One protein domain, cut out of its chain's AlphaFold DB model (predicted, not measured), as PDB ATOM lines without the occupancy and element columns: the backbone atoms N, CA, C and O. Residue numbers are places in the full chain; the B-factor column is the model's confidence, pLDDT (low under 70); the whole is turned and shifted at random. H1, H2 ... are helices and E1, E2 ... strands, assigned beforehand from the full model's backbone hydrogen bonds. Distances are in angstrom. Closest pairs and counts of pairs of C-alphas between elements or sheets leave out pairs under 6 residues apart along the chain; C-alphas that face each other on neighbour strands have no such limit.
ATOM      1  N   ILE A 254     276.093 373.688 190.163       94.56
ATOM      2  CA  ILE A 254     276.072 372.566 191.092       94.56
ATOM      3  C   ILE A 254     274.664 372.496 191.664       94.56
ATOM      4  O   ILE A 254     274.154 373.475 192.207       94.56
ATOM      5  N   GLN A 255     274.050 371.327 191.554       93.62
ATOM      6  CA  GLN A 255     272.711 371.045 192.040       93.62
ATOM      7  C   GLN A 255     272.793 369.889 193.030       93.62
ATOM      8  O   GLN A 255     273.468 368.886 192.785       93.62
ATOM      9  N   LEU A 256     272.090 370.040 194.148       95.31
ATOM     10  CA  LEU A 256     271.949 369.010 195.166       95.31
ATOM     11  C   LEU A 256     270.476 368.632 195.276       95.31
ATOM     12  O   LEU A 256     269.610 369.506 195.311       95.31
ATOM     13  N   GLY A 257     270.195 367.337 195.341       93.44
ATOM     14  CA  GLY A 257     268.843 366.809 195.495       93.44
ATOM     15  C   GLY A 257     268.804 365.700 196.533       93.44
ATOM     16  O   GLY A 257     269.808 365.056 196.803       93.44
ATOM     17  N   TYR A 258     267.646 365.448 197.131       94.25
ATOM     18  CA  TYR A 258     267.463 364.276 197.982       94.25
ATOM     19  C   TYR A 258     266.115 363.646 197.671       94.25
ATOM     20  O   TYR A 258     265.094 364.331 197.656       94.25
ATOM     21  N   ASN A 259     266.107 362.345 197.398       91.12
ATOM     22  CA  ASN A 259     264.866 361.634 197.137       91.12
ATOM     23  C   ASN A 259     264.177 361.293 198.464       91.12
ATOM     24  O   ASN A 259     264.756 360.607 199.305       91.12
ATOM     25  N   GLN A 260     262.934 361.749 198.638       91.81
ATOM     26  CA  GLN A 260     262.165 361.530 199.863       91.81
ATOM     27  C   GLN A 260     262.007 360.042 200.215       91.81
ATOM     28  O   GLN A 260     262.092 359.699 201.388       91.81
ATOM     29  N   LEU A 261     261.889 359.143 199.233       91.00
ATOM     30  CA  LEU A 261     261.772 357.700 199.497       91.00
ATOM     31  C   LEU A 261     263.004 357.124 200.219       91.00
ATOM     32  O   LEU A 261     262.881 356.123 200.917       91.00
ATOM     33  N   ASN A 262     264.181 357.748 200.088       92.06
ATOM     34  CA  ASN A 262     265.379 357.359 200.843       92.06
ATOM     35  C   ASN A 262     265.357 357.852 202.306       92.06
ATOM     36  O   ASN A 262     266.266 357.522 203.068       92.06
ATOM     37  N   LEU A 263     264.389 358.692 202.696       91.12
ATOM     38  CA  LEU A 263     264.096 359.011 204.101       91.12
ATOM     39  C   LEU A 263     263.160 357.964 204.706       91.12
ATOM     40  O   LEU A 263     263.328 357.590 205.863       91.12
ATOM     41  N   ASP A 264     262.201 357.494 203.909       90.88
ATOM     42  CA  ASP A 264     261.156 356.576 204.365       90.88
ATOM     43  C   ASP A 264     261.666 355.134 204.506       90.88
ATOM     44  O   ASP A 264     261.167 354.375 205.340       90.88
ATOM     45  N   ARG A 265     262.674 354.738 203.715       90.69
ATOM     46  CA  ARG A 265     263.292 353.405 203.789       90.69
ATOM     47  C   ARG A 265     264.794 353.426 203.477       90.69
ATOM     48  O   ARG A 265     265.257 354.304 202.745       90.69
ATOM     49  N   PRO A 266     265.571 352.441 203.973       93.44
ATOM     50  CA  PRO A 266     266.985 352.322 203.632       93.44
ATOM     51  C   PRO A 266     267.185 352.020 202.142       93.44
ATOM     52  O   PRO A 266     266.488 351.188 201.559       93.44
ATOM     53  N   PHE A 267     268.191 352.653 201.543       95.94
ATOM     54  CA  PHE A 267     268.608 352.359 200.176       95.94
ATOM     55  C   PHE A 267     269.473 351.104 200.158       95.94
ATOM     56  O   PHE A 267     270.469 351.012 200.876       95.94
ATOM     57  N   GLN A 268     269.101 350.143 199.323       95.50
ATOM     58  CA  GLN A 268     269.772 348.851 199.240       95.50
ATOM     59  C   GLN A 268     270.994 348.934 198.314       95.50
ATOM     60  O   GLN A 268     270.901 349.391 197.173       95.50
ATOM     61  N   THR A 269     272.156 348.500 198.798       95.19
ATOM     62  CA  THR A 269     273.425 348.446 198.055       95.19
ATOM     63  C   THR A 269     274.212 347.186 198.424       95.19
ATOM     64  O   THR A 269     273.817 346.418 199.286       95.19
ATOM     65  N   TYR A 270     275.347 346.958 197.779       94.56
ATOM     66  CA  TYR A 270     276.227 345.809 197.999       94.56
ATOM     67  C   TYR A 270     277.684 346.238 197.835       94.56
ATOM     68  O   TYR A 270     277.963 347.345 197.353       94.56
ATOM     69  N   ASP A 271     278.611 345.372 198.238       92.88
ATOM     70  CA  ASP A 271     280.036 345.616 198.051       92.88
ATOM     71  C   ASP A 271     280.440 345.397 196.585       92.88
ATOM     72  O   ASP A 271     280.323 344.306 196.026       92.88
ATOM     73  N   ARG A 272     280.911 346.468 195.949       90.94
ATOM     74  CA  ARG A 272     281.302 346.488 194.534       90.94
ATOM     75  C   ARG A 272     282.786 346.198 194.331       90.94
ATOM     76  O   ARG A 272     283.198 346.009 193.192       90.94
ATOM     77  N   SER A 273     283.587 346.169 195.397       90.69
ATOM     78  CA  SER A 273     285.032 345.914 195.307       90.69
ATOM     79  C   SER A 273     285.342 344.499 194.812       90.69
ATOM     80  O   SER A 273     286.323 344.292 194.103       90.69
ATOM     81  N   TYR A 274     284.447 343.549 195.089       86.69
ATOM     82  CA  TYR A 274     284.513 342.169 194.604       86.69
ATOM     83  C   TYR A 274     284.028 342.005 193.153       86.69
ATOM     84  O   TYR A 274     284.047 340.899 192.609       86.69
ATOM     85  N   LEU A 275     283.575 343.083 192.502       85.50
ATOM     86  CA  LEU A 275     283.036 343.017 191.151       85.50
ATOM     87  C   LEU A 275     284.148 343.042 190.099       85.50
ATOM     88  O   LEU A 275     284.836 344.043 189.907       85.50
ATOM     89  N   ASN A 276     284.265 341.950 189.347       86.62
ATOM     90  CA  ASN A 276     285.204 341.845 188.239       86.62
ATOM     91  C   ASN A 276     284.481 342.068 186.906       86.62
ATOM     92  O   ASN A 276     283.612 341.293 186.523       86.62
ATOM     93  N   ARG A 277     284.857 343.129 186.179       86.50
ATOM     94  CA  ARG A 277     284.283 343.451 184.854       86.50
ATOM     95  C   ARG A 277     284.792 342.551 183.728       86.50
ATOM     96  O   ARG A 277     284.182 342.508 182.669       86.50
ATOM     97  N   ARG A 278     285.933 341.902 183.945       89.56
ATOM     98  CA  ARG A 278     286.575 340.986 183.002       89.56
ATOM     99  C   ARG A 278     286.420 339.566 183.515       89.56
ATOM    100  O   ARG A 278     286.585 339.326 184.714       89.56
ATOM    101  N   SER A 279     286.132 338.649 182.606       90.44
ATOM    102  CA  SER A 279     286.083 337.220 182.890       90.44
ATOM    103  C   SER A 279     287.432 336.720 183.432       90.44
ATOM    104  O   SER A 279     288.476 337.325 183.162       90.44
ATOM    105  N   PRO A 280     287.458 335.594 184.167       93.44
ATOM    106  CA  PRO A 280     288.715 335.021 184.653       93.44
ATOM    107  C   PRO A 280     289.721 334.757 183.521       93.44
ATOM    108  O   PRO A 280     290.908 335.039 183.664       93.44
ATOM    109  N   LYS A 281     289.234 334.330 182.350       94.06
ATOM    110  CA  LYS A 281     290.043 334.126 181.141       94.06
ATOM    111  C   LYS A 281     290.731 335.411 180.663       94.06
ATOM    112  O   LYS A 281     291.921 335.404 180.378       94.06
ATOM    113  N   GLU A 282     290.021 336.536 180.622       93.12
ATOM    114  CA  GLU A 282     290.596 337.830 180.210       93.12
ATOM    115  C   GLU A 282     291.599 338.400 181.223       93.12
ATOM    116  O   GLU A 282     292.432 339.235 180.871       93.12
ATOM    117  N   ARG A 283     291.502 337.999 182.496       92.69
ATOM    118  CA  ARG A 283     292.386 338.473 183.572       92.69
ATOM    119  C   ARG A 283     293.670 337.659 183.677       92.69
ATOM    120  O   ARG A 283     294.723 338.234 183.933       92.69
ATOM    121  N   PHE A 284     293.573 336.345 183.503       94.25
ATOM    122  CA  PHE A 284     294.658 335.403 183.785       94.25
ATOM    123  C   PHE A 284     295.164 334.656 182.538       94.25
ATOM    124  O   PHE A 284     296.126 333.895 182.626       94.25
ATOM    125  N   GLY A 285     294.554 334.897 181.374       94.12
ATOM    126  CA  GLY A 285     294.926 334.317 180.086       94.12
ATOM    127  C   GLY A 285     294.132 333.061 179.715       94.12
ATOM    128  O   GLY A 285     293.423 332.466 180.528       94.12
ATOM    129  N   ASP A 286     294.288 332.633 178.460       94.12
ATOM    130  CA  ASP A 286     293.475 331.572 177.848       94.12
ATOM    131  C   ASP A 286     293.591 330.202 178.527       94.12
ATOM    132  O   ASP A 286     292.647 329.415 178.491       94.12
ATOM    133  N   ASN A 287     294.729 329.929 179.168       95.12
ATOM    134  CA  ASN A 287     295.011 328.651 179.821       95.12
ATOM    135  C   ASN A 287     294.546 328.598 181.284       95.12
ATOM    136  O   ASN A 287     294.652 327.548 181.923       95.12
ATOM    137  N   TYR A 288     294.058 329.711 181.836       95.81
ATOM    138  CA  TYR A 288     293.610 329.758 183.219       95.81
ATOM    139  C   TYR A 288     292.284 329.012 183.391       95.81
ATOM    140  O   TYR A 288     291.295 329.280 182.706       95.81
ATOM    141  N   ARG A 289     292.248 328.081 184.346       93.69
ATOM    142  CA  ARG A 289     291.022 327.382 184.734       93.69
ATOM    143  C   ARG A 289     290.375 328.141 185.882       93.69
ATOM    144  O   ARG A 289     290.942 328.187 186.967       93.69
ATOM    145  N   ALA A 290     289.198 328.707 185.627       94.19
ATOM    146  CA  ALA A 290     288.447 329.432 186.642       94.19
ATOM    147  C   ALA A 290     288.176 328.542 187.865       94.19
ATOM    148  O   ALA A 290     287.766 327.386 187.741       94.19
ATOM    149  N   THR A 291     288.413 329.104 189.041       93.94
ATOM    150  CA  THR A 291     288.220 328.476 190.346       93.94
ATOM    151  C   THR A 291     287.035 329.125 191.063       93.94
ATOM    152  O   THR A 291     286.634 330.232 190.700       93.94
ATOM    153  N   PRO A 292     286.473 328.503 192.114       91.56
ATOM    154  CA  PRO A 292     285.424 329.138 192.912       91.56
ATOM    155  C   PRO A 292     285.812 330.516 193.477       91.56
ATOM    156  O   PRO A 292     284.952 331.378 193.602       91.56
ATOM    157  N   ALA A 293     287.099 330.759 193.752       89.56
ATOM    158  CA  ALA A 293     287.585 332.050 194.248       89.56
ATOM    159  C   ALA A 293     287.458 333.193 193.220       89.56
ATOM    160  O   ALA A 293     287.454 334.364 193.595       89.56
ATOM    161  N   ASP A 294     287.323 332.874 191.929       90.75
ATOM    162  CA  ASP A 294     287.085 333.867 190.877       90.75
ATOM    163  C   ASP A 294     285.641 334.391 190.856       90.75
ATOM    164  O   ASP A 294     285.355 335.387 190.185       90.75
ATOM    165  N   PHE A 295     284.746 333.734 191.601       90.06
ATOM    166  CA  PHE A 295     283.324 334.046 191.706       90.06
ATOM    167  C   PHE A 295     282.955 334.366 193.166       90.06
ATOM    168  O   PHE A 295     282.245 333.585 193.803       90.06
ATOM    169  N   PRO A 296     283.447 335.495 193.717       88.62
ATOM    170  CA  PRO A 296     283.101 335.921 195.070       88.62
ATOM    171  C   PRO A 296     281.588 336.128 195.202       88.62
ATOM    172  O   PRO A 296     280.935 336.591 194.263       88.62
ATOM    173  N   VAL A 297     281.043 335.796 196.372       88.88
ATOM    174  CA  VAL A 297     279.610 335.933 196.702       88.88
ATOM    175  C   VAL A 297     279.335 337.152 197.582       88.88
ATOM    176  O   VAL A 297     278.187 337.497 197.846       88.88
ATOM    177  N   GLU A 298     280.381 337.843 198.024       90.25
ATOM    178  CA  GLU A 298     280.325 339.032 198.873       90.25
ATOM    179  C   GLU A 298     279.587 340.192 198.186       90.25
ATOM    180  O   GLU A 298     278.890 340.967 198.839       90.25
ATOM    181  N   ASN A 299     279.656 340.270 196.853       87.88
ATOM    182  CA  ASN A 299     278.885 341.218 196.041       87.88
ATOM    183  C   ASN A 299     277.383 340.871 195.940       87.88
ATOM    184  O   ASN A 299     276.625 341.648 195.361       87.88
ATOM    185  N   MET A 300     276.953 339.727 196.484       89.44
ATOM    186  CA  MET A 300     275.550 339.308 196.579       89.44
ATOM    187  C   MET A 300     274.956 339.543 197.974       89.44
ATOM    188  O   MET A 300     273.794 339.215 198.217       89.44
ATOM    189  N   ILE A 301     275.729 340.112 198.902       91.06
ATOM    190  CA  ILE A 301     275.248 340.464 200.237       91.06
ATOM    191  C   ILE A 301     274.676 341.882 200.184       91.06
ATOM    192  O   ILE A 301     275.400 342.859 199.979       91.06
ATOM    193  N   ASN A 302     273.358 341.987 200.363       92.25
ATOM    194  CA  ASN A 302     272.661 343.269 200.391       92.25
ATOM    195  C   ASN A 302     272.906 344.011 201.716       92.25
ATOM    196  O   ASN A 302     273.003 343.406 202.785       92.25
ATOM    197  N   LYS A 303     272.967 345.336 201.644       94.06
ATOM    198  CA  LYS A 303     273.183 346.247 202.761       94.06
ATOM    199  C   LYS A 303     272.328 347.497 202.585       94.06
ATOM    200  O   LYS A 303     272.507 348.248 201.629       94.06
ATOM    201  N   GLY A 304     271.478 347.769 203.570       95.12
ATOM    202  CA  GLY A 304     270.759 349.034 203.675       95.12
ATOM    203  C   GLY A 304     271.676 350.164 204.146       95.12
ATOM    204  O   GLY A 304     272.402 350.013 205.131       95.12
ATOM    205  N   ILE A 305     271.642 351.301 203.456       94.88
ATOM    206  CA  ILE A 305     272.378 352.516 203.817       94.88
ATOM    207  C   ILE A 305     271.473 353.750 203.756       94.88
ATOM    208  O   ILE A 305     270.477 353.779 203.032       94.88
ATOM    209  N   THR A 306     271.858 354.799 204.478       94.62
ATOM    210  CA  THR A 306     271.352 356.153 204.235       94.62
ATOM    211  C   THR A 306     272.128 356.751 203.067       94.62
ATOM    212  O   THR A 306     273.361 356.746 203.071       94.62
ATOM    213  N   THR A 307     271.421 357.228 202.046       95.31
ATOM    214  CA  THR A 307     272.056 357.779 200.845       95.31
ATOM    215  C   THR A 307     272.665 359.141 201.120       95.31
ATOM    216  O   THR A 307     272.164 359.909 201.937       95.31
ATOM    217  N   LEU A 308     273.714 359.474 200.379       94.50
ATOM    218  CA  LEU A 308     274.119 360.867 200.236       94.50
ATOM    219  C   LEU A 308     273.101 361.606 199.348       94.50
ATOM    220  O   LEU A 308     272.389 360.951 198.582       94.50
ATOM    221  N   PRO A 309     273.028 362.945 199.418       95.50
ATOM    222  CA  PRO A 309     272.295 363.721 198.427       95.50
ATOM    223  C   PRO A 309     272.772 363.413 197.004       95.50
ATOM    224  O   PRO A 309     273.964 363.201 196.761       95.50
ATOM    225  N   ASP A 310     271.828 363.419 196.072       95.50
ATOM    226  CA  ASP A 310     272.104 363.471 194.647       95.50
ATOM    227  C   ASP A 310     272.932 364.722 194.354       95.50
ATOM    228  O   ASP A 310     272.638 365.803 194.868       95.50
ATOM    229  N   ILE A 311     273.941 364.580 193.504       96.56
ATOM    230  CA  ILE A 311     274.782 365.685 193.060       96.56
ATOM    231  C   ILE A 311     274.823 365.716 191.540       96.56
ATOM    232  O   ILE A 311     275.072 364.700 190.888       96.56
ATOM    233  N   PHE A 312     274.603 366.900 190.988       95.38
ATOM    234  CA  PHE A 312     274.792 367.213 189.580       95.38
ATOM    235  C   PHE A 312     275.745 368.398 189.519       95.38
ATOM    236  O   PHE A 312     275.507 369.409 190.170       95.38
ATOM    237  N   ALA A 313     276.846 368.263 188.798       96.19
ATOM    238  CA  ALA A 313     277.849 369.305 188.672       96.19
ATOM    239  C   ALA A 313     278.280 369.402 187.216       96.19
ATOM    240  O   ALA A 313     278.665 368.399 186.611       96.19
ATOM    241  N   ASN A 314     278.237 370.607 186.664       95.25
ATOM    242  CA  ASN A 314     278.654 370.865 185.297       95.25
ATOM    243  C   ASN A 314     279.621 372.040 185.263       95.25
ATOM    244  O   ASN A 314     279.529 372.973 186.061       95.25
ATOM    245  N   LEU A 315     280.548 371.988 184.317       96.19
ATOM    246  CA  LEU A 315     281.482 373.066 184.048       96.19
ATOM    247  C   LEU A 315     281.724 373.126 182.550       96.19
ATOM    248  O   LEU A 315     282.116 372.134 181.938       96.19
ATOM    249  N   THR A 316     281.518 374.292 181.960       95.69
ATOM    250  CA  THR A 316     281.817 374.550 180.557       95.69
ATOM    251  C   THR A 316     282.675 375.790 180.420       95.69
ATOM    252  O   THR A 316     282.417 376.818 181.041       95.69
ATOM    253  N   PHE A 317     283.689 375.678 179.579       96.81
ATOM    254  CA  PHE A 317     284.637 376.721 179.256       96.81
ATOM    255  C   PHE A 317     284.693 376.870 177.741       96.81
ATOM    256  O   PHE A 317     284.905 375.889 177.031       96.81
ATOM    257  N   GLY A 318     284.536 378.087 177.242       96.06
ATOM    258  CA  GLY A 318     284.609 378.375 175.820       96.06
ATOM    259  C   GLY A 318     285.310 379.696 175.561       96.06
ATOM    260  O   GLY A 318     285.064 380.669 176.263       96.06
ATOM    261  N   ASN A 319     286.184 379.748 174.561       94.56
ATOM    262  CA  ASN A 319     286.789 380.998 174.112       94.56
ATOM    263  C   ASN A 319     287.265 380.893 172.660       94.56
ATOM    264  O   ASN A 319     287.502 379.794 172.152       94.56
ATOM    265  N   ARG A 320     287.469 382.045 172.020       93.06
ATOM    266  CA  ARG A 320     288.163 382.160 170.740       93.06
ATOM    267  C   ARG A 320     289.528 382.832 170.908       93.06
ATOM    268  O   ARG A 320     289.677 383.816 171.621       93.06
ATOM    269  N   TYR A 321     290.525 382.285 170.224       92.25
ATOM    270  CA  TYR A 321     291.921 382.722 170.200       92.25
ATOM    271  C   TYR A 321     292.353 383.033 168.761       92.25
ATOM    272  O   TYR A 321     291.626 382.734 167.811       92.25
ATOM    273  N   LEU A 322     293.562 383.587 168.595       91.06
ATOM    274  CA  LEU A 322     294.167 383.886 167.286       91.06
ATOM    275  C   LEU A 322     293.268 384.783 166.416       91.06
ATOM    276  O   LEU A 322     292.888 384.392 165.315       91.06
ATOM    277  N   ASP A 323     292.871 385.947 166.937       86.06
ATOM    278  CA  ASP A 323     291.978 386.895 166.247       86.06
ATOM    279  C   ASP A 323     290.672 386.241 165.768       86.06
ATOM    280  O   ASP A 323     290.251 386.371 164.619       86.06
ATOM    281  N   ASN A 324     290.036 385.485 166.667       83.06
ATOM    282  CA  ASN A 324     288.814 384.711 166.441       83.06
ATOM    283  C   ASN A 324     288.923 383.489 165.513       83.06
ATOM    284  O   ASN A 324     287.906 382.830 165.265       83.06
ATOM    285  N   LYS A 325     290.128 383.125 165.057       86.81
ATOM    286  CA  LYS A 325     290.323 381.959 164.186       86.81
ATOM    287  C   LYS A 325     290.206 380.624 164.907       86.81
ATOM    288  O   LYS A 325     289.665 379.698 164.321       86.81
ATOM    289  N   LEU A 326     290.697 380.505 166.140       90.62
ATOM    290  CA  LEU A 326     290.686 379.246 166.892       90.62
ATOM    291  C   LEU A 326     289.623 379.276 167.991       90.62
ATOM    292  O   LEU A 326     289.827 379.896 169.027       90.62
ATOM    293  N   GLY A 327     288.512 378.579 167.792       93.88
ATOM    294  CA  GLY A 327     287.527 378.287 168.823       93.88
ATOM    295  C   GLY A 327     287.908 377.064 169.649       93.88
ATOM    296  O   GLY A 327     288.209 376.002 169.109       93.88
ATOM    297  N   VAL A 328     287.865 377.205 170.972       95.94
ATOM    298  CA  VAL A 328     288.006 376.105 171.928       95.94
ATOM    299  C   VAL A 328     286.766 376.072 172.807       95.94
ATOM    300  O   VAL A 328     286.427 377.074 173.432       95.94
ATOM    301  N   MET A 329     286.108 374.920 172.874       95.88
ATOM    302  CA  MET A 329     284.988 374.647 173.769       95.88
ATOM    303  C   MET A 329     285.250 373.345 174.517       95.88
ATOM    304  O   MET A 329     285.467 372.303 173.906       95.88
ATOM    305  N   LEU A 330     285.222 373.401 175.842       97.69
ATOM    306  CA  LEU A 330     285.399 372.270 176.740       97.69
ATOM    307  C   LEU A 330     284.217 372.217 177.704       97.69
ATOM    308  O   LEU A 330     283.736 373.242 178.180       97.69
ATOM    309  N   GLY A 331     283.745 371.018 178.004       96.94
ATOM    310  CA  GLY A 331     282.622 370.796 178.896       96.94
ATOM    311  C   GLY A 331     282.772 369.495 179.661       96.94
ATOM    312  O   GLY A 331     283.147 368.472 179.094       96.94
ATOM    313  N   GLY A 332     282.466 369.536 180.949       97.25
ATOM    314  CA  GLY A 332     282.389 368.382 181.826       97.25
ATOM    315  C   GLY A 332     281.049 368.363 182.546       97.25
ATOM    316  O   GLY A 332     280.556 369.404 182.973       97.25
ATOM    317  N   SER A 333     280.466 367.178 182.687       97.31
ATOM    318  CA  SER A 333     279.280 366.944 183.509       97.31
ATOM    319  C   SER A 333     279.502 365.706 184.361       97.31
ATOM    320  O   SER A 333     279.959 364.675 183.862       97.31
ATOM    321  N   PHE A 334     279.175 365.805 185.642       97.56
ATOM    322  CA  PHE A 334     279.174 364.704 186.589       97.56
ATOM    323  C   PHE A 334     277.826 364.664 187.297       97.56
ATOM    324  O   PHE A 334     277.357 365.666 187.832       97.56
ATOM    325  N   GLN A 335     277.205 363.493 187.315       96.19
ATOM    326  CA  GLN A 335     275.938 363.262 187.988       96.19
ATOM    327  C   GLN A 335     276.048 361.978 188.799       96.19
ATOM    328  O   GLN A 335     276.449 360.943 188.269       96.19
ATOM    329  N   ASN A 336     275.669 362.023 190.068       96.88
ATOM    330  CA  ASN A 336     275.528 360.848 190.917       96.88
ATOM    331  C   ASN A 336     274.199 360.964 191.655       96.88
ATOM    332  O   ASN A 336     274.035 361.858 192.479       96.88
ATOM    333  N   SER A 337     273.261 360.072 191.346       94.94
ATOM    334  CA  SER A 337     271.911 360.103 191.913       94.94
ATOM    335  C   SER A 337     271.459 358.738 192.417       94.94
ATOM    336  O   SER A 337     271.831 357.699 191.866       94.94
ATOM    337  N   TYR A 338     270.639 358.752 193.462       95.31
ATOM    338  CA  TYR A 338     270.043 357.590 194.104       95.31
ATOM    339  C   TYR A 338     268.543 357.564 193.794       95.31
ATOM    340  O   TYR A 338     267.774 358.436 194.201       95.31
ATOM    341  N   ARG A 339     268.117 356.550 193.043       93.31
ATOM    342  CA  ARG A 339     266.757 356.374 192.522       93.31
ATOM    343  C   ARG A 339     266.087 355.155 193.169       93.31
ATOM    344  O   ARG A 339     266.193 354.045 192.640       93.31
ATOM    345  N   PRO A 340     265.428 355.328 194.329       93.50
ATOM    346  CA  PRO A 340     264.529 354.326 194.888       93.50
ATOM    347  C   PRO A 340     263.190 354.317 194.134       93.50
ATOM    348  O   PRO A 340     262.603 355.366 193.882       93.50
ATOM    349  N   VAL A 341     262.669 353.132 193.822       92.88
ATOM    350  CA  VAL A 341     261.336 352.945 193.230       92.88
ATOM    351  C   VAL A 341     260.608 351.794 193.912       92.88
ATOM    352  O   VAL A 341     261.222 350.792 194.282       92.88
ATOM    353  N   SER A 342     259.298 351.947 194.087       91.44
ATOM    354  CA  SER A 342     258.387 350.892 194.537       91.44
ATOM    355  C   SER A 342     257.398 350.584 193.426       91.44
ATOM    356  O   SER A 342     256.748 351.487 192.901       91.44
ATOM    357  N   ASN A 343     257.271 349.313 193.067       90.69
ATOM    358  CA  ASN A 343     256.294 348.846 192.098       90.69
ATOM    359  C   ASN A 343     255.445 347.739 192.720       90.69
ATOM    360  O   ASN A 343     255.970 346.853 193.392       90.69
ATOM    361  N   TYR A 344     254.150 347.767 192.422       90.62
ATOM    362  CA  TYR A 344     253.198 346.729 192.793       90.62
ATOM    363  C   TYR A 344     252.646 346.129 191.505       90.62
ATOM    364  O   TYR A 344     252.073 346.847 190.687       90.62
ATOM    365  N   PHE A 345     252.845 344.830 191.311       89.62
ATOM    366  CA  PHE A 345     252.240 344.086 190.212       89.62
ATOM    367  C   PHE A 345     251.177 343.177 190.799       89.62
ATOM    368  O   PHE A 345     251.465 342.413 191.716       89.62
ATOM    369  N   TYR A 346     249.962 343.272 190.284       89.44
ATOM    370  CA  TYR A 346     248.846 342.439 190.699       89.44
ATOM    371  C   TYR A 346     248.275 341.748 189.471       89.44
ATOM    372  O   TYR A 346     248.091 342.362 188.420       89.44
ATOM    373  N   ASP A 347     247.997 340.466 189.624       87.12
ATOM    374  CA  ASP A 347     247.427 339.628 188.585       87.12
ATOM    375  C   ASP A 347     246.134 339.004 189.125       87.12
ATOM    376  O   ASP A 347     246.176 338.020 189.876       87.12
ATOM    377  N   PRO A 348     244.976 339.626 188.851       85.56
ATOM    378  CA  PRO A 348     243.696 339.107 189.289       85.56
ATOM    379  C   PRO A 348     243.272 337.930 188.405       85.56
ATOM    380  O   PRO A 348     243.428 337.943 187.187       85.56
ATOM    381  N   GLY A 349     242.683 336.917 189.026       81.44
ATOM    382  CA  GLY A 349     242.123 335.752 188.358       81.44
ATOM    383  C   GLY A 349     240.705 335.452 188.829       81.44
ATOM    384  O   GLY A 349     240.172 336.077 189.748       81.44
ATOM    385  N   VAL A 350     240.097 334.455 188.197       80.81
ATOM    386  CA  VAL A 350     238.833 333.862 188.638       80.81
ATOM    387  C   VAL A 350     239.101 332.461 189.162       80.81
ATOM    388  O   VAL A 350     239.878 331.706 188.572       80.81
ATOM    389  N   SER A 351     238.475 332.113 190.284       74.94
ATOM    390  CA  SER A 351     238.494 330.733 190.764       74.94
ATOM    391  C   SER A 351     237.686 329.839 189.832       74.94
ATOM    392  O   SER A 351     236.656 330.262 189.317       74.94
ATOM    393  N   PHE A 352     238.086 328.576 189.700       78.44
ATOM    394  CA  PHE A 352     237.264 327.542 189.059       78.44
ATOM    395  C   PHE A 352     236.160 326.995 189.989       78.44
ATOM    396  O   PHE A 352     235.455 326.053 189.628       78.44
ATOM    397  N   LEU A 353     236.021 327.548 191.201       79.62
ATOM    398  CA  LEU A 353     234.949 327.209 192.138       79.62
ATOM    399  C   LEU A 353     233.578 327.705 191.631       79.62
ATOM    400  O   LEU A 353     233.512 328.736 190.957       79.62
ATOM    401  N   PRO A 354     232.465 327.029 191.993       78.75
ATOM    402  CA  PRO A 354     231.119 327.474 191.638       78.75
ATOM    403  C   PRO A 354     230.881 328.940 192.030       78.75
ATOM    404  O   PRO A 354     231.122 329.330 193.170       78.75
ATOM    405  N   GLY A 355     230.413 329.751 191.077       80.94
ATOM    406  CA  GLY A 355     230.234 331.196 191.255       80.94
ATOM    407  C   GLY A 355     231.433 332.055 190.834       80.94
ATOM    408  O   GLY A 355     231.326 333.274 190.906       80.94
ATOM    409  N   ASN A 356     232.533 331.445 190.369       81.38
ATOM    410  CA  ASN A 356     233.729 332.108 189.829       81.38
ATOM    411  C   ASN A 356     234.182 333.340 190.641       81.38
ATOM    412  O   ASN A 356     234.331 334.425 190.067       81.38
ATOM    413  N   PRO A 357     234.375 333.224 191.971       80.12
ATOM    414  CA  PRO A 357     234.796 334.362 192.773       80.12
ATOM    415  C   PRO A 357     236.137 334.907 192.269       80.12
ATOM    416  O   PRO A 357     237.031 334.147 191.875       80.12
ATOM    417  N   LEU A 358     236.268 336.235 192.296       78.94
ATOM    418  CA  LEU A 358     237.531 336.913 192.025       78.94
ATOM    419  C   LEU A 358     238.557 336.507 193.087       78.94
ATOM    420  O   LEU A 358     238.262 336.530 194.282       78.94
ATOM    421  N   LEU A 359     239.766 336.174 192.648       79.81
ATOM    422  CA  LEU A 359     240.917 335.927 193.513       79.81
ATOM    423  C   LEU A 359     242.130 336.691 192.988       79.81
ATOM    424  O   LEU A 359     242.245 336.936 191.789       79.81
ATOM    425  N   MET A 360     243.058 337.059 193.867       83.94
ATOM    426  CA  MET A 360     244.384 337.482 193.414       83.94
ATOM    427  C   MET A 360     245.208 336.234 193.121       83.94
ATOM    428  O   MET A 360     245.306 335.365 193.974       83.94
ATOM    429  N   ARG A 361     245.781 336.096 191.927       84.31
ATOM    430  CA  ARG A 361     246.651 334.952 191.613       84.31
ATOM    431  C   ARG A 361     248.068 335.218 192.094       84.31
ATOM    432  O   ARG A 361     248.679 334.354 192.720       84.31
ATOM    433  N   GLU A 362     248.552 336.419 191.806       87.38
ATOM    434  CA  GLU A 362     249.900 336.865 192.119       87.38
ATOM    435  C   GLU A 362     249.875 338.330 192.578       87.38
ATOM    436  O   GLU A 362     249.219 339.178 191.968       87.38
ATOM    437  N   LEU A 363     250.616 338.621 193.648       89.75
ATOM    438  CA  LEU A 363     250.993 339.971 194.060       89.75
ATOM    439  C   LEU A 363     252.514 340.030 194.151       89.75
ATOM    440  O   LEU A 363     253.117 339.305 194.940       89.75
ATOM    441  N   ILE A 364     253.140 340.914 193.385       91.25
ATOM    442  CA  ILE A 364     254.574 341.180 193.472       91.25
ATOM    443  C   ILE A 364     254.772 342.591 194.003       91.25
ATOM    444  O   ILE A 364     254.469 343.572 193.323       91.25
ATOM    445  N   GLU A 365     255.355 342.683 195.188       92.81
ATOM    446  CA  GLU A 365     255.913 343.923 195.716       92.81
ATOM    447  C   GLU A 365     257.377 343.983 195.312       92.81
ATOM    448  O   GLU A 365     258.133 343.053 195.587       92.81
ATOM    449  N   ARG A 366     257.778 345.043 194.618       92.62
ATOM    450  CA  ARG A 366     259.146 345.212 194.137       92.62
ATOM    451  C   ARG A 366     259.700 346.546 194.590       92.62
ATOM    452  O   ARG A 366     259.191 347.599 194.218       92.62
ATOM    453  N   GLU A 367     260.819 346.483 195.284       93.50
ATOM    454  CA  GLU A 367     261.612 347.627 195.687       93.50
ATOM    455  C   GLU A 367     262.911 347.630 194.887       93.50
ATOM    456  O   GLU A 367     263.690 346.678 194.902       93.50
ATOM    457  N   THR A 368     263.143 348.697 194.132       94.19
ATOM    458  CA  THR A 368     264.375 348.874 193.362       94.19
ATOM    459  C   THR A 368     265.157 350.038 193.945       94.19
ATOM    460  O   THR A 368     264.617 351.129 194.085       94.19
ATOM    461  N   SER A 369     266.425 349.813 194.269       95.62
ATOM    462  CA  SER A 369     267.397 350.842 194.642       95.62
ATOM    463  C   SER A 369     268.435 350.922 193.528       95.62
ATOM    464  O   SER A 369     269.207 349.982 193.338       95.62
ATOM    465  N   SER A 370     268.417 352.000 192.744       95.12
ATOM    466  CA  SER A 370     269.337 352.200 191.619       95.12
ATOM    467  C   SER A 370     270.212 353.428 191.856       95.12
ATOM    468  O   SER A 370     269.701 354.524 192.061       95.12
ATOM    469  N   GLN A 371     271.534 353.257 191.879       95.56
ATOM    470  CA  GLN A 371     272.484 354.367 191.898       95.56
ATOM    471  C   GLN A 371     272.988 354.597 190.477       95.56
ATOM    472  O   GLN A 371     273.637 353.722 189.899       95.56
ATOM    473  N   LEU A 372     272.710 355.783 189.943       94.81
ATOM    474  CA  LEU A 372     273.081 356.193 188.596       94.81
ATOM    475  C   LEU A 372     274.231 357.187 188.661       94.81
ATOM    476  O   LEU A 372     274.102 358.262 189.251       94.81
ATOM    477  N   GLN A 373     275.339 356.827 188.021       96.38
ATOM    478  CA  GLN A 373     276.497 357.687 187.831       96.38
ATOM    479  C   GLN A 373     276.647 358.000 186.352       96.38
ATOM    480  O   GLN A 373     276.867 357.091 185.552       96.38
ATOM    481  N   ARG A 374     276.539 359.276 185.991       96.19
ATOM    482  CA  ARG A 374     276.744 359.754 184.625       96.19
ATOM    483  C   ARG A 374     277.935 360.690 184.606       96.19
ATOM    484  O   ARG A 374     278.074 361.562 185.461       96.19
ATOM    485  N   THR A 375     278.821 360.500 183.646       97.88
ATOM    486  CA  THR A 375     279.951 361.399 183.431       97.88
ATOM    487  C   THR A 375     280.071 361.664 181.951       97.88
ATOM    488  O   THR A 375     280.063 360.733 181.151       97.88
ATOM    489  N   ALA A 376     280.178 362.932 181.591       97.62
ATOM    490  CA  ALA A 376     280.346 363.335 180.214       97.62
ATOM    491  C   ALA A 376     281.498 364.317 180.087       97.62
ATOM    492  O   ALA A 376     281.656 365.222 180.906       97.62
ATOM    493  N   PHE A 377     282.260 364.146 179.019       97.19
ATOM    494  CA  PHE A 377     283.251 365.090 178.554       97.19
ATOM    495  C   PHE A 377     282.919 365.489 177.121       97.19
ATOM    496  O   PHE A 377     282.601 364.651 176.275       97.19
ATOM    497  N   HIS A 378     283.011 366.782 176.870       94.50
ATOM    498  CA  HIS A 378     282.790 367.425 175.593       94.50
ATOM    499  C   HIS A 378     284.015 368.282 175.286       94.50
ATOM    500  O   HIS A 378     284.417 369.113 176.098       94.50
ATOM    501  N   GLY A 379     284.584 368.109 174.101       96.31
ATOM    502  CA  GLY A 379     285.627 368.968 173.569       96.31
ATOM    503  C   GLY A 379     285.347 369.276 172.109       96.31
ATOM    504  O   GLY A 379     285.133 368.368 171.312       96.31
ATOM    505  N   LYS A 380     285.356 370.550 171.740       95.31
ATOM    506  CA  LYS A 380     285.240 370.990 170.354       95.31
ATOM    507  C   LYS A 380     286.299 372.042 170.070       95.31
ATOM    508  O   LYS A 380     286.429 373.020 170.801       95.31
ATOM    509  N   LEU A 381     287.059 371.808 169.012       94.06
ATOM    510  CA  LEU A 381     288.061 372.714 168.483       94.06
ATOM    511  C   LEU A 381     287.625 373.093 167.077       94.06
ATOM    512  O   LEU A 381     287.401 372.207 166.259       94.06
ATOM    513  N   ASP A 382     287.495 374.377 166.787       91.38
ATOM    514  CA  ASP A 382     287.246 374.867 165.434       91.38
ATOM    515  C   ASP A 382     288.335 375.857 165.031       91.38
ATOM    516  O   ASP A 382     288.724 376.708 165.820       91.38
ATOM    517  N   TYR A 383     288.877 375.717 163.824       89.69
ATOM    518  CA  TYR A 383     289.934 376.575 163.309       89.69
ATOM    519  C   TYR A 383     289.565 377.108 161.929       89.69
ATOM    520  O   TYR A 383     289.520 376.355 160.955       89.69
ATOM    521  N   ALA A 384     289.330 378.415 161.845       85.62
ATOM    522  CA  ALA A 384     289.150 379.134 160.596       85.62
ATOM    523  C   ALA A 384     290.519 379.428 159.969       85.62
ATOM    524  O   ALA A 384     291.254 380.317 160.404       85.62
ATOM    525  N   ILE A 385     290.858 378.679 158.923       80.06
ATOM    526  CA  ILE A 385     292.079 378.876 158.135       80.06
ATOM    527  C   ILE A 385     291.997 380.233 157.421       80.06
ATOM    528  O   ILE A 385     292.948 381.018 157.431       80.06
ATOM    529  N   ASN A 386     290.838 380.523 156.830       74.12
ATOM    530  CA  ASN A 386     290.491 381.790 156.187       74.12
ATOM    531  C   ASN A 386     288.950 381.958 156.192       74.12
ATOM    532  O   ASN A 386     288.259 381.031 156.613       74.12
ATOM    533  N   PRO A 387     288.382 383.093 155.729       67.12
ATOM    534  CA  PRO A 387     286.935 383.336 155.793       67.12
ATOM    535  C   PRO A 387     286.050 382.283 155.112       67.12
ATOM    536  O   PRO A 387     284.870 382.210 155.427       67.12
ATOM    537  N   LYS A 388     286.610 381.489 154.190       59.47
ATOM    538  CA  LYS A 388     285.894 380.454 153.439       59.47
ATOM    539  C   LYS A 388     286.209 379.032 153.914       59.47
ATOM    540  O   LYS A 388     285.602 378.085 153.437       59.47
ATOM    541  N   HIS A 389     287.202 378.837 154.783       65.62
ATOM    542  CA  HIS A 389     287.692 377.508 155.158       65.62
ATOM    543  C   HIS A 389     287.831 377.382 156.664       65.62
ATOM    544  O   HIS A 389     288.687 378.045 157.259       65.62
ATOM    545  N   SER A 390     287.092 376.452 157.263       78.69
ATOM    546  CA  SER A 390     287.379 375.998 158.613       78.69
ATOM    547  C   SER A 390     287.408 374.479 158.721       78.69
ATOM    548  O   SER A 390     286.908 373.740 157.867       78.69
ATOM    549  N   ILE A 391     288.083 374.030 159.772       81.69
ATOM    550  CA  ILE A 391     288.126 372.641 160.208       81.69
ATOM    551  C   ILE A 391     287.612 372.611 161.638       81.69
ATOM    552  O   ILE A 391     288.019 373.427 162.462       81.69
ATOM    553  N   SER A 392     286.760 371.642 161.954       87.94
ATOM    554  CA  SER A 392     286.293 371.398 163.311       87.94
ATOM    555  C   SER A 392     286.563 369.960 163.737       87.94
ATOM    556  O   SER A 392     286.237 369.010 163.028       87.94
ATOM    557  N   LEU A 393     287.169 369.804 164.907       91.44
ATOM    558  CA  LEU A 393     287.363 368.539 165.593       91.44
ATOM    559  C   LEU A 393     286.449 368.507 166.811       91.44
ATOM    560  O   LEU A 393     286.487 369.394 167.662       91.44
ATOM    561  N   TYR A 394     285.656 367.456 166.916       94.19
ATOM    562  CA  TYR A 394     284.797 367.199 168.052       94.19
ATOM    563  C   TYR A 394     285.171 365.876 168.718       94.19
ATOM    564  O   TYR A 394     285.344 364.858 168.048       94.19
ATOM    565  N   LEU A 395     285.269 365.912 170.042       95.81
ATOM    566  CA  LEU A 395     285.581 364.809 170.936       95.81
ATOM    567  C   LEU A 395     284.487 364.732 172.001       95.81
ATOM    568  O   LEU A 395     284.209 365.708 172.697       95.81
ATOM    569  N   GLY A 396     283.868 363.567 172.146       95.88
ATOM    570  CA  GLY A 396     282.859 363.321 173.167       95.88
ATOM    571  C   GLY A 396     283.086 361.982 173.848       95.88
ATOM    572  O   GLY A 396     283.336 360.982 173.178       95.88
ATOM    573  N   GLN A 397     282.966 361.962 175.170       96.81
ATOM    574  CA  GLN A 397     283.007 360.748 175.977       96.81
ATOM    575  C   GLN A 397     281.840 360.780 176.955       96.81
ATOM    576  O   GLN A 397     281.759 361.683 177.780       96.81
ATOM    577  N   TYR A 398     280.963 359.787 176.885       96.94
ATOM    578  CA  TYR A 398     279.788 359.667 177.742       96.94
ATOM    579  C   TYR A 398     279.832 358.323 178.449       96.94
ATOM    580  O   TYR A 398     280.042 357.295 177.811       96.94
ATOM    581  N   LEU A 399     279.686 358.335 179.767       96.81
ATOM    582  CA  LEU A 399     279.773 357.168 180.632       96.81
ATOM    583  C   LEU A 399     278.524 357.119 181.502       96.81
ATOM    584  O   LEU A 399     278.170 358.119 182.127       96.81
ATOM    585  N   LEU A 400     277.888 355.954 181.570       95.44
ATOM    586  CA  LEU A 400     276.781 355.681 182.478       95.44
ATOM    587  C   LEU A 400     277.051 354.376 183.212       95.44
ATOM    588  O   LEU A 400     277.228 353.329 182.593       95.44
ATOM    589  N   ASN A 401     277.042 354.449 184.538       95.44
ATOM    590  CA  ASN A 401     277.087 353.288 185.410       95.44
ATOM    591  C   ASN A 401     275.788 353.231 186.220       95.44
ATOM    592  O   ASN A 401     275.462 354.179 186.935       95.44
ATOM    593  N   GLU A 402     275.064 352.120 186.128       94.44
ATOM    594  CA  GLU A 402     273.908 351.820 186.972       94.44
ATOM    595  C   GLU A 402     274.258 350.669 187.915       94.44
ATOM    596  O   GLU A 402     274.576 349.561 187.475       94.44
ATOM    597  N   PHE A 403     274.142 350.921 189.216       94.81
ATOM    598  CA  PHE A 403     274.267 349.907 190.256       94.81
ATOM    599  C   PHE A 403     272.907 349.694 190.894       94.81
ATOM    600  O   PHE A 403     272.407 350.566 191.603       94.81
ATOM    601  N   ARG A 404     272.306 348.535 190.642       94.94
ATOM    602  CA  ARG A 404     270.922 348.274 191.016       94.94
ATOM    603  C   ARG A 404     270.792 347.059 191.919       94.94
ATOM    604  O   ARG A 404     271.269 345.977 191.576       94.94
ATOM    605  N   VAL A 405     270.067 347.241 193.015       95.62
ATOM    606  CA  VAL A 405     269.497 346.166 193.832       95.62
ATOM    607  C   VAL A 405     267.994 346.169 193.628       95.62
ATOM    608  O   VAL A 405     267.353 347.218 193.675       95.62
ATOM    609  N   ARG A 406     267.431 345.001 193.356       94.00
ATOM    610  CA  ARG A 406     265.992 344.800 193.251       94.00
ATOM    611  C   ARG A 406     265.592 343.708 194.221       94.00
ATOM    612  O   ARG A 406     265.879 342.543 193.954       94.00
ATOM    613  N   ASP A 407     264.888 344.094 195.268       93.31
ATOM    614  CA  ASP A 407     264.231 343.177 196.185       93.31
ATOM    615  C   ASP A 407     262.777 343.031 195.759       93.31
ATOM    616  O   ASP A 407     262.099 344.011 195.448       93.31
ATOM    617  N   GLN A 408     262.293 341.799 195.670       93.38
ATOM    618  CA  GLN A 408     260.886 341.540 195.409       93.38
ATOM    619  C   GLN A 408     260.350 340.469 196.348       93.38
ATOM    620  O   GLN A 408     261.003 339.455 196.591       93.38
ATOM    621  N   VAL A 409     259.136 340.691 196.831       93.12
ATOM    622  CA  VAL A 409     258.351 339.711 197.569       93.12
ATOM    623  C   VAL A 409     257.189 339.333 196.678       93.12
ATOM    624  O   VAL A 409     256.287 340.133 196.423       93.12
ATOM    625  N   ARG A 410     257.240 338.112 196.160       90.25
ATOM    626  CA  ARG A 410     256.155 337.551 195.374       90.25
ATOM    627  C   ARG A 410     255.254 336.726 196.281       90.25
ATOM    628  O   ARG A 410     255.739 335.855 196.997       90.25
ATOM    629  N   ARG A 411     253.954 336.986 196.219       88.94
ATOM    630  CA  ARG A 411     252.906 336.217 196.886       88.94
ATOM    631  C   ARG A 411     252.047 335.541 195.828       88.94
ATOM    632  O   ARG A 411     251.570 336.221 194.923       88.94
ATOM    633  N   GLU A 412     251.880 334.230 195.922       85.19
ATOM    634  CA  GLU A 412     251.104 333.423 194.970       85.19
ATOM    635  C   GLU A 412     250.073 332.550 195.702       85.19
ATOM    636  O   GLU A 412     250.157 332.350 196.917       85.19
ATOM    637  N   SER A 413     249.130 331.987 194.939       73.38
ATOM    638  CA  SER A 413     248.173 330.975 195.413       73.38
ATOM    639  C   SER A 413     247.279 331.462 196.553       73.38
ATOM    640  O   SER A 413     247.118 330.775 197.558       73.38
ATOM    641  N   PHE A 414     246.674 332.639 196.395       69.12
ATOM    642  CA  PHE A 414     245.735 333.155 197.385       69.12
ATOM    643  C   PHE A 414     244.492 332.257 197.445       69.12
ATOM    644  O   PHE A 414     243.638 332.286 196.556       69.12
ATOM    645  N   VAL A 415     244.391 331.455 198.506       62.09
ATOM    646  CA  VAL A 415     243.176 330.693 198.849       62.09
ATOM    647  C   VAL A 415     242.212 331.585 199.654       62.09
ATOM    648  O   VAL A 415     240.997 331.425 199.571       62.09
ATOM    649  N   SER A 416     242.755 332.577 200.374       61.78
ATOM    650  CA  SER A 416     242.055 333.684 201.051       61.78
ATOM    651  C   SER A 416     242.911 334.967 201.015       61.78
ATOM    652  O   SER A 416     244.047 334.937 200.544       61.78
ATOM    653  N   THR A 417     242.428 336.096 201.558       62.44
ATOM    654  CA  THR A 417     243.232 337.335 201.706       62.44
ATOM    655  C   THR A 417     244.431 337.193 202.653       62.44
ATOM    656  O   THR A 417     245.267 338.092 202.719       62.44
ATOM    657  N   THR A 418     244.524 336.083 203.385       63.03
ATOM    658  CA  THR A 418     245.500 335.876 204.466       63.03
ATOM    659  C   THR A 418     246.387 334.646 204.292       63.03
ATOM    660  O   THR A 418     247.369 334.533 205.016       63.03
ATOM    661  N   ASP A 419     246.077 333.753 203.347       71.75
ATOM    662  CA  ASP A 419     246.791 332.483 203.166       71.75
ATOM    663  C   ASP A 419     247.352 332.389 201.738       71.75
ATOM    664  O   ASP A 419     246.589 332.322 200.767       71.75
ATOM    665  N   TYR A 420     248.680 332.495 201.621       77.06
ATOM    666  CA  TYR A 420     249.428 332.599 200.363       77.06
ATOM    667  C   TYR A 420     250.885 332.130 200.537       77.06
ATOM    668  O   TYR A 420     251.472 332.247 201.614       77.06
ATOM    669  N   ALA A 421     251.504 331.641 199.459       82.12
ATOM    670  CA  ALA A 421     252.931 331.304 199.441       82.12
ATOM    671  C   ALA A 421     253.781 332.563 199.217       82.12
ATOM    672  O   ALA A 421     253.391 333.423 198.428       82.12
ATOM    673  N   VAL A 422     254.942 332.673 199.874       86.81
ATOM    674  CA  VAL A 422     255.832 333.847 199.788       86.81
ATOM    675  C   VAL A 422     257.198 333.462 199.236       86.81
ATOM    676  O   VAL A 422     257.883 332.610 199.798       86.81
ATOM    677  N   TYR A 423     257.624 334.153 198.183       89.50
ATOM    678  CA  TYR A 423     258.907 333.956 197.517       89.50
ATOM    679  C   TYR A 423     259.700 335.272 197.496       89.50
ATOM    680  O   TYR A 423     259.448 336.132 196.641       89.50
ATOM    681  N   PRO A 424     260.648 335.470 198.430       91.50
ATOM    682  CA  PRO A 424     261.569 336.595 198.376       91.50
ATOM    683  C   PRO A 424     262.636 336.344 197.305       91.50
ATOM    684  O   PRO A 424     263.226 335.267 197.229       91.50
ATOM    685  N   ILE A 425     262.895 337.340 196.462       92.06
ATOM    686  CA  ILE A 425     263.925 337.280 195.425       92.06
ATOM    687  C   ILE A 425     264.686 338.602 195.431       92.06
ATOM    688  O   ILE A 425     264.100 339.660 195.217       92.06
ATOM    689  N   THR A 426     266.003 338.528 195.583       94.12
ATOM    690  CA  THR A 426     266.903 339.675 195.432       94.12
ATOM    691  C   THR A 426     267.709 339.517 194.152       94.12
ATOM    692  O   THR A 426     268.258 338.451 193.870       94.12
ATOM    693  N   ARG A 427     267.789 340.579 193.349       93.31
ATOM    694  CA  ARG A 427     268.610 340.624 192.138       93.31
ATOM    695  C   ARG A 427     269.537 341.828 192.164       93.31
ATOM    696  O   ARG A 427     269.086 342.968 192.261       93.31
ATOM    697  N   PHE A 428     270.818 341.562 191.954       93.12
ATOM    698  CA  PHE A 428     271.854 342.568 191.759       93.12
ATOM    699  C   PHE A 428     272.128 342.733 190.267       93.12
ATOM    700  O   PHE A 428     272.142 341.761 189.511       93.12
ATOM    701  N   SER A 429     272.303 343.968 189.813       92.06
ATOM    702  CA  SER A 429     272.553 344.284 188.409       92.06
ATOM    703  C   SER A 429     273.518 345.459 188.319       92.06
ATOM    704  O   SER A 429     273.389 346.437 189.053       92.06
ATOM    705  N   ASN A 430     274.494 345.326 187.425       92.19
ATOM    706  CA  ASN A 430     275.480 346.350 187.113       92.19
ATOM    707  C   ASN A 430     275.425 346.593 185.614       92.19
ATOM    708  O   ASN A 430     275.574 345.642 184.845       92.19
ATOM    709  N   ILE A 431     275.209 347.834 185.203       91.25
ATOM    710  CA  ILE A 431     275.223 348.223 183.794       91.25
ATOM    711  C   ILE A 431     276.297 349.289 183.638       91.25
ATOM    712  O   ILE A 431     276.282 350.286 184.351       91.25
ATOM    713  N   PHE A 432     277.231 349.060 182.719       92.62
ATOM    714  CA  PHE A 432     278.291 350.001 182.376       92.62
ATOM    715  C   PHE A 432     278.183 350.299 180.887       92.62
ATOM    716  O   PHE A 432     278.353 349.401 180.066       92.62
ATOM    717  N   GLN A 433     277.908 351.547 180.545       93.19
ATOM    718  CA  GLN A 433     277.761 352.009 179.175       93.19
ATOM    719  C   GLN A 433     278.773 353.113 178.906       93.19
ATOM    720  O   GLN A 433     279.027 353.971 179.752       93.19
ATOM    721  N   SER A 434     279.367 353.070 177.719       94.19
ATOM    722  CA  SER A 434     280.330 354.058 177.263       94.19
ATOM    723  C   SER A 434     280.072 354.366 175.803       94.19
ATOM    724  O   SER A 434     279.973 353.452 174.990       94.19
ATOM    725  N   ILE A 435     280.015 355.650 175.479       94.56
ATOM    726  CA  ILE A 435     279.956 356.143 174.110       94.56
ATOM    727  C   ILE A 435     281.116 357.106 173.919       94.56
ATOM    728  O   ILE A 435     281.211 358.124 174.605       94.56
ATOM    729  N   THR A 436     281.974 356.792 172.956       93.94
ATOM    730  CA  THR A 436     283.078 357.652 172.537       93.94
ATOM    731  C   THR A 436     282.827 358.080 171.102       93.94
ATOM    732  O   THR A 436     282.522 357.255 170.244       93.94
ATOM    733  N   THR A 437     282.941 359.374 170.835       90.50
ATOM    734  CA  THR A 437     282.762 359.939 169.500       90.50
ATOM    735  C   THR A 437     283.915 360.876 169.182       90.50
ATOM    736  O   THR A 437     284.349 361.676 170.011       90.50
ATOM    737  N   THR A 438     284.455 360.727 167.980       91.06
ATOM    738  CA  THR A 438     285.497 361.585 167.424       91.06
ATOM    739  C   THR A 438     285.097 361.904 166.004       91.06
ATOM    740  O   THR A 438     284.760 361.007 165.234       91.06
ATOM    741  N   ASN A 439     285.077 363.186 165.678       84.19
ATOM    742  CA  ASN A 439     284.534 363.658 164.422       84.19
ATOM    743  C   ASN A 439     285.350 364.847 163.927       84.19
ATOM    744  O   ASN A 439     285.493 365.833 164.646       84.19
ATOM    745  N   LEU A 440     285.869 364.740 162.708       82.50
ATOM    746  CA  LEU A 440     286.580 365.804 162.017       82.50
ATOM    747  C   LEU A 440     285.726 366.241 160.825       82.50
ATOM    748  O   LEU A 440     285.459 365.438 159.934       82.50
ATOM    749  N   GLN A 441     285.288 367.498 160.815       74.62
ATOM    750  CA  GLN A 441     284.451 368.058 159.753       74.62
ATOM    751  C   GLN A 441     285.112 369.291 159.146       74.62
ATOM    752  O   GLN A 441     285.628 370.138 159.875       74.62
ATOM    753  N   GLY A 442     285.056 369.399 157.821       69.00
ATOM    754  CA  GLY A 442     285.345 370.632 157.092       69.00
ATOM    755  C   GLY A 442     284.061 371.310 156.621       69.00
ATOM    756  O   GLY A 442     283.000 370.684 156.560       69.00
TER     757      GLY A 442
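Overview. This is residues 254 to 442 of the 516 residues of the protein "TonB-dependent receptor" of Belliella buryatensis (UniProt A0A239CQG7). The model is one long, bowed and twisted wall of antiparallel strands, in which E5, E6, E7 and E8 run nearly its full length side by side, with the shorter E4 and E1 beside part of E5's edge. The tiny pair E2 and E3 sits by the wall with E2 alone close to the long strands, Gln 268 next to Ser 369 of E6 and Val 405 of E7, and the loop between E2 and E3, with H2, reaches out away from the sheet, where residues 282 to 287 stick out. The printed part has 189 residues and is mostly strand, in the order E1 H1 E2 H2 E3 E4 E5 E6 E7 E8; the sheet's order is E1 - E4 - E5 - E6 - E7 - E8, all antiparallel. It is extended, with a radius of gyration of the C-alphas of 25.7 A and spans of 88 by 49 by 34 A.

Arrangement. E1, residues 254 to 257, is an edge strand beside E4, residues 310 to 321; N 255 and O 312 are 2.8 A apart, within hydrogen-bond range. H1, residues 261 to 264, only grazes the sheet with its residues 261 to 262; its closest C-alphas to E5, residues 326 to 350, are those of Leu 261 and Pro 340, 6.3 A apart. E2, residues 267 to 269, is the antiparallel neighbour of E3, residues 303 to 305, with N 303 and O 269 at 2.7 A. The closest C-alphas of E2 and E6, residues 358 to 386, are those of Gln 268 and Ser 369, 5.5 A apart. H2, residues 280 to 284, is not on the sheet; its one O i to N i+4 pair is within hydrogen-bond range, and H1 is too short for such a pair. E4, E5, E6, E7, residues 389 to 412, and E8, residues 421 to 442, form a meander, each strand the antiparallel neighbour of the one before and each successive pair a hairpin. Pairs within hydrogen-bond range are N 313 and O 334 at 2.8 A for E4 and E5, N 339 and O 370 at 2.8 A for E5 and E6, N 371 and O 403 at 2.8 A for E6 and E7, and N 402 and O 431 at 2.8 A for E7 and E8. E5 and E8 are apart.

Along the chain. E1 begins at C-alpha 254, (276.072, 372.566, 191.092). E4 is 36.9 A long, E5 72.3 A, E6 78.1 A, E7 69.8 A and E8 66.3 A. E5 bends by 54 degrees at residue 338, E6 by 58 degrees at 361 and E7 by 55 degrees at 409. E8 ends at C-alpha 442, (285.345, 370.632, 157.092).

Size, cuts and confidence. The two C-alphas farthest apart, those of Asp 323 and Pro 354, are 88.8 A apart. The printed part has no cut. The link from H2 to E3, 18 residues, is long. The mean pLDDT of the printed part is 89.8; residues 387 to 389, 414 to 418 and 442 are under 70.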